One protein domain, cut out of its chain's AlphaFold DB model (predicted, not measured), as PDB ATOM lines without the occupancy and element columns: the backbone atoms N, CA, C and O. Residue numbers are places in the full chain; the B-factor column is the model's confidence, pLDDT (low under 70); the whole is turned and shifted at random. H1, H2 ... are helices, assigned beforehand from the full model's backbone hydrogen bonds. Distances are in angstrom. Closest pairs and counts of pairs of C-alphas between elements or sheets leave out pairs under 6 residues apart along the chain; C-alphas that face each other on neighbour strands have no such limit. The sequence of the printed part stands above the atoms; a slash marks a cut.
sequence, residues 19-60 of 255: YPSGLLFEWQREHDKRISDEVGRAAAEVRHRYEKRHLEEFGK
ATOM      1  N   TYR A  19       0.760  49.932  58.117       55.22
ATOM      2  CA  TYR A  19      -0.126  48.936  57.520       55.22
ATOM      3  C   TYR A  19      -1.061  49.612  56.509       55.22
ATOM      4  O   TYR A  19      -2.226  49.865  56.818       55.22
ATOM      5  N   PRO A  20      -0.569  49.938  55.298       62.56
ATOM      6  CA  PRO A  20      -1.436  50.467  54.256       62.56
ATOM      7  C   PRO A  20      -2.537  49.447  53.947       62.56
ATOM      8  O   PRO A  20      -2.299  48.239  53.993       62.56
ATOM      9  N   SER A  21      -3.732  49.923  53.595       62.69
ATOM     10  CA  SER A  21      -4.907  49.074  53.335       62.69
ATOM     11  C   SER A  21      -4.614  47.921  52.369       62.69
ATOM     12  O   SER A  21      -5.043  46.799  52.609       62.69
ATOM     13  N   GLY A  22      -3.789  48.155  51.342       64.81
ATOM     14  CA  GLY A  22      -3.341  47.106  50.419       64.81
ATOM     15  C   GLY A  22      -2.582  45.949  51.087       64.81
ATOM     16  O   GLY A  22      -2.779  44.801  50.709       64.81
ATOM     17  N   LEU A  23      -1.762  46.217  52.109       67.69
ATOM     18  CA  LEU A  23      -1.027  45.181  52.843       67.69
ATOM     19  C   LEU A  23      -1.948  44.374  53.768       67.69
ATOM     20  O   LEU A  23      -1.762  43.169  53.916       67.69
ATOM     21  N   LEU A  24      -2.945  45.030  54.370       71.75
ATOM     22  CA  LEU A  24      -3.960  44.359  55.188       71.75
ATOM     23  C   LEU A  24      -4.802  43.397  54.343       71.75
ATOM     24  O   LEU A  24      -5.037  42.270  54.767       71.75
ATOM     25  N   PHE A  25      -5.168  43.806  53.126       70.75
ATOM     26  CA  PHE A  25      -5.891  42.950  52.185       70.75
ATOM     27  C   PHE A  25      -5.061  41.755  51.700       70.75
ATOM     28  O   PHE A  25      -5.570  40.639  51.660       70.75
ATOM     29  N   GLU A  26      -3.771  41.940  51.401       71.56
ATOM     30  CA  GLU A  26      -2.887  40.815  51.044       71.56
ATOM     31  C   GLU A  26      -2.687  39.839  52.213       71.56
ATOM     32  O   GLU A  26      -2.666  38.622  52.024       71.56
ATOM     33  N   TRP A  27      -2.587  40.351  53.443       74.94
ATOM     34  CA  TRP A  27      -2.498  39.504  54.631       74.94
ATOM     35  C   TRP A  27      -3.787  38.708  54.867       74.94
ATOM     36  O   TRP A  27      -3.720  37.510  55.150       74.94
ATOM     37  N   GLN A  28      -4.947  39.349  54.706       73.88
ATOM     38  CA  GLN A  28      -6.253  38.696  54.806       73.88
ATOM     39  C   GLN A  28      -6.403  37.596  53.747       73.88
ATOM     40  O   GLN A  28      -6.715  36.457  54.083       73.88
ATOM     41  N   ARG A  29      -6.040  37.886  52.493       73.00
ATOM     42  CA  ARG A  29      -6.039  36.915  51.391       73.00
ATOM     43  C   ARG A  29      -5.190  35.676  51.681       73.00
ATOM     44  O   ARG A  29      -5.614  34.554  51.396       73.00
ATOM     45  N   GLU A  30      -3.990  35.859  52.227       74.38
ATOM     46  CA  GLU A  30      -3.103  34.741  52.569       74.38
ATOM     47  C   GLU A  30      -3.617  33.952  53.785       74.38
ATOM     48  O   GLU A  30      -3.455  32.731  53.848       74.38
ATOM     49  N   HIS A  31      -4.271  34.621  54.739       75.06
ATOM     50  CA  HIS A  31      -4.915  33.965  55.876       75.06
ATOM     51  C   HIS A  31      -6.083  33.076  55.433       75.06
ATOM     52  O   HIS A  31      -6.100  31.891  55.767       75.06
ATOM     53  N   ASP A  32      -7.002  33.601  54.622       69.19
ATOM     54  CA  ASP A  32      -8.183  32.863  54.151       69.19
ATOM     55  C   ASP A  32      -7.790  31.628  53.332       69.19
ATOM     56  O   ASP A  32      -8.364  30.547  53.484       69.19
ATOM     57  N   LYS A  33      -6.733  31.755  52.522       71.25
ATOM     58  CA  LYS A  33      -6.139  30.638  51.783       71.25
ATOM     59  C   LYS A  33      -5.648  29.526  52.717       71.25
ATOM     60  O   LYS A  33      -5.948  28.359  52.483       71.25
ATOM     61  N   ARG A  34      -4.943  29.880  53.798       70.50
ATOM     62  CA  ARG A  34      -4.454  28.913  54.797       70.50
ATOM     63  C   ARG A  34      -5.588  28.224  55.549       70.50
ATOM     64  O   ARG A  34      -5.519  27.019  55.764       70.50
ATOM     65  N   ILE A  35      -6.637  28.961  55.912       65.19
ATOM     66  CA  ILE A  35      -7.813  28.391  56.583       65.19
ATOM     67  C   ILE A  35      -8.549  27.411  55.654       65.19
ATOM     68  O   ILE A  35      -8.942  26.329  56.090       65.19
ATOM     69  N   SER A  36      -8.677  27.737  54.365       62.19
ATOM     70  CA  SER A  36      -9.273  26.841  53.361       62.19
ATOM     71  C   SER A  36      -8.501  25.518  53.216       62.19
ATOM     72  O   SER A  36      -9.112  24.450  53.133       62.19
ATOM     73  N   ASP A  37      -7.165  25.558  53.277       67.12
ATOM     74  CA  ASP A  37      -6.313  24.360  53.220       67.12
ATOM     75  C   ASP A  37      -6.481  23.437  54.453       67.12
ATOM     76  O   ASP A  37      -6.291  22.216  54.362       67.12
ATOM     77  N   GLU A  38      -6.867  23.995  55.607       68.19
ATOM     78  CA  GLU A  38      -7.041  23.265  56.871       68.19
ATOM     79  C   GLU A  38      -8.453  22.660  57.049       68.19
ATOM     80  O   GLU A  38      -8.596  21.619  57.703       68.19
ATOM     81  N   VAL A  39      -9.498  23.235  56.434       58.03
ATOM     82  CA  VAL A  39     -10.903  22.833  56.648       58.03
ATOM     83  C   VAL A  39     -11.481  22.045  55.457       58.03
ATOM     84  O   VAL A  39     -11.999  22.605  54.503       58.03
ATOM     85  N   GLY A  40     -11.487  20.706  55.541       56.72
ATOM     86  CA  GLY A  40     -12.436  19.842  54.799       56.72
ATOM     87  C   GLY A  40     -12.364  19.876  53.257       56.72
ATOM     88  O   GLY A  40     -13.237  20.414  52.579       56.72
ATOM     89  N   ARG A  41     -11.364  19.176  52.710       64.50
ATOM     90  CA  ARG A  41     -10.782  19.338  51.360       64.50
ATOM     91  C   ARG A  41     -11.707  19.288  50.138       64.50
ATOM     92  O   ARG A  41     -11.408  19.958  49.170       64.50
ATOM     93  N   ALA A  42     -12.798  18.523  50.105       64.88
ATOM     94  CA  ALA A  42     -13.507  18.319  48.830       64.88
ATOM     95  C   ALA A  42     -14.532  19.422  48.501       64.88
ATOM     96  O   ALA A  42     -14.562  19.932  47.384       64.88
ATOM     97  N   ALA A  43     -15.381  19.794  49.463       67.69
ATOM     98  CA  ALA A  43     -16.438  20.782  49.237       67.69
ATOM     99  C   ALA A  43     -15.888  22.217  49.216       67.69
ATOM    100  O   ALA A  43     -16.282  23.005  48.356       67.69
ATOM    101  N   ALA A  44     -14.939  22.526  50.108       72.88
ATOM    102  CA  ALA A  44     -14.255  23.817  50.143       72.88
ATOM    103  C   ALA A  44     -13.458  24.067  48.851       72.88
ATOM    104  O   ALA A  44     -13.580  25.127  48.248       72.88
ATOM    105  N   GLU A  45     -12.736  23.060  48.348       75.38
ATOM    106  CA  GLU A  45     -11.978  23.182  47.097       75.38
ATOM    107  C   GLU A  45     -12.896  23.334  45.872       75.38
ATOM    108  O   GLU A  45     -12.607  24.113  44.964       75.38
ATOM    109  N   VAL A  46     -14.036  22.631  45.830       78.50
ATOM    110  CA  VAL A  46     -15.030  22.810  44.757       78.50
ATOM    111  C   VAL A  46     -15.613  24.225  44.773       78.50
ATOM    112  O   VAL A  46     -15.697  24.836  43.706       78.50
ATOM    113  N   ARG A  47     -15.960  24.754  45.955       78.69
ATOM    114  CA  ARG A  47     -16.461  26.124  46.126       78.69
ATOM    115  C   ARG A  47     -15.413  27.159  45.716       78.69
ATOM    116  O   ARG A  47     -15.696  27.981  44.851       78.69
ATOM    117  N   HIS A  48     -14.181  27.023  46.199       79.69
ATOM    118  CA  HIS A  48     -13.072  27.906  45.842       79.69
ATOM    119  C   HIS A  48     -12.787  27.914  44.329       79.69
ATOM    120  O   HIS A  48     -12.578  28.965  43.726       79.69
ATOM    121  N   ARG A  49     -12.833  26.748  43.663       83.00
ATOM    122  CA  ARG A  49     -12.682  26.658  42.195       83.00
ATOM    123  C   ARG A  49     -13.847  27.267  41.420       83.00
ATOM    124  O   ARG A  49     -13.674  27.596  40.245       83.00
ATOM    125  N   TYR A  50     -15.041  27.309  42.002       86.69
ATOM    126  CA  TYR A  50     -16.184  27.989  41.405       86.69
ATOM    127  C   TYR A  50     -16.038  29.504  41.559       86.69
ATOM    128  O   TYR A  50     -16.054  30.201  40.551       86.69
ATOM    129  N   GLU A  51     -15.777  29.986  42.775       88.31
ATOM    130  CA  GLU A  51     -15.558  31.408  43.083       88.31
ATOM    131  C   GLU A  51     -14.424  31.992  42.241       88.31
ATOM    132  O   GLU A  51     -14.594  33.026  41.607       88.31
ATOM    133  N   LYS A  52     -13.296  31.280  42.132       86.44
ATOM    134  CA  LYS A  52     -12.177  31.707  41.291       86.44
ATOM    135  C   LYS A  52     -12.566  31.850  39.817       86.44
ATOM    136  O   LYS A  52     -12.196  32.837  39.196       86.44
ATOM    137  N   ARG A  53     -13.312  30.887  39.258       88.56
ATOM    138  CA  ARG A  53     -13.776  30.959  37.860       88.56
ATOM    139  C   ARG A  53     -14.774  32.087  37.648       88.56
ATOM    140  O   ARG A  53     -14.680  32.768  36.641       88.56
ATOM    141  N   HIS A  54     -15.683  32.290  38.598       88.94
ATOM    142  CA  HIS A  54     -16.622  33.410  38.571       88.94
ATOM    143  C   HIS A  54     -15.864  34.742  38.566       88.94
ATOM    144  O   HIS A  54     -16.085  35.570  37.693       88.94
ATOM    145  N   LEU A  55     -14.884  34.914  39.461       90.56
ATOM    146  CA  LEU A  55     -14.040  36.113  39.513       90.56
ATOM    147  C   LEU A  55     -13.210  36.333  38.235       90.56
ATOM    148  O   LEU A  55     -13.030  37.474  37.808       90.56
ATOM    149  N   GLU A  56     -12.740  35.261  37.590       90.38
ATOM    150  CA  GLU A  56     -12.018  35.336  36.312       90.38
ATOM    151  C   GLU A  56     -12.859  35.983  35.193       90.38
ATOM    152  O   GLU A  56     -12.288  36.667  34.342       90.38
ATOM    153  N   GLU A  57     -14.193  35.853  35.214       90.25
ATOM    154  CA  GLU A  57     -15.092  36.487  34.231       90.25
ATOM    155  C   GLU A  57     -15.053  38.016  34.304       90.25
ATOM    156  O   GLU A  57     -15.230  38.711  33.297       90.25
ATOM    157  N   PHE A  58     -14.769  38.559  35.486       90.00
ATOM    158  CA  PHE A  58     -14.663  39.994  35.675       90.00
ATOM    159  C   PHE A  58     -13.286  40.510  35.261       90.00
ATOM    160  O   PHE A  58     -13.181  41.665  34.866       90.00
ATOM    161  N   GLY A  59     -12.223  39.709  35.276       90.88
ATOM    162  CA  GLY A  59     -10.867  40.196  35.018       90.88
ATOM    163  C   GLY A  59     -10.328  41.020  36.192       90.88
ATOM    164  O   GLY A  59     -10.420  40.599  37.339       90.88
ATOM    165  N   LYS A  60      -9.717  42.186  35.937       90.75
ATOM    166  CA  LYS A  60      -9.082  42.977  37.005       90.75
ATOM    167  C   LYS A  60     -10.120  43.774  37.804       90.75
ATOM    168  O   LYS A  60     -10.766  44.659  37.244       90.75
TER     169      LYS A  60
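Overview. This is residues 19 to 60 of the 255 residues of an uncharacterized protein of Pseudomonas sp. OV286 (UniProt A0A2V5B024). Two long helices, H1 and H2, form an open V: they come together near the tight link that joins them, and their far ends stand free of each other. The printed part has 42 residues, with two named helices in the order H1, H2 and no named strand, and its class is all helix. It is loose, with a radius of gyration of the C-alphas of 12.3 A, and flat in outline, spanning 35 by 27 by 6 A.

Arrangement. Begin with H1, residues 21 to 38, and H2, residues 41 to 58, which share the place of longest helix with 18 residues each. Look at Ser 36 and Ala 44, whose C-alphas are the closest of the two helices at 6.7 A. H1 and H2 are close but not clearly touching, with 2 pairs of C-alphas within 8 A. They run opposite ways at a shallow tilt of 35.0 degrees, only just short of steep, and their centres are 15.8 A apart. Residues 19 to 32, of which 21 to 32 belong to H1, residues 38 to 43, of which 41 to 43 belong to H2, and residues 49 to 60, of which 49 to 58 belong to H2, stand free, with no C-alpha 8 or more residues away along the chain within 10 A. In H1 every O i to N i+4 pair is within hydrogen-bond range; in H2, 13 of 14 are.

Along the chain. Find C-alpha 21 at (-4.907, 49.074, 53.335); from there H1 runs 26.1 A to C-alpha 38 at (-7.041, 23.265, 56.871). After Val 39 and Gly 40, H2 begins at C-alpha 41 and runs 26.2 A to C-alpha 58 at (-14.663, 39.994, 35.675).

Size, cuts and confidence. The two C-alphas farthest apart, those of Pro 20 and Ala 42, are 34.8 A from each other. The printed part has no cut. Look in the B-factor column for the pLDDT: its mean over the printed part is 74.6, and it is under 70 at residues 19 to 23, residue 32 and residues 35 to 43.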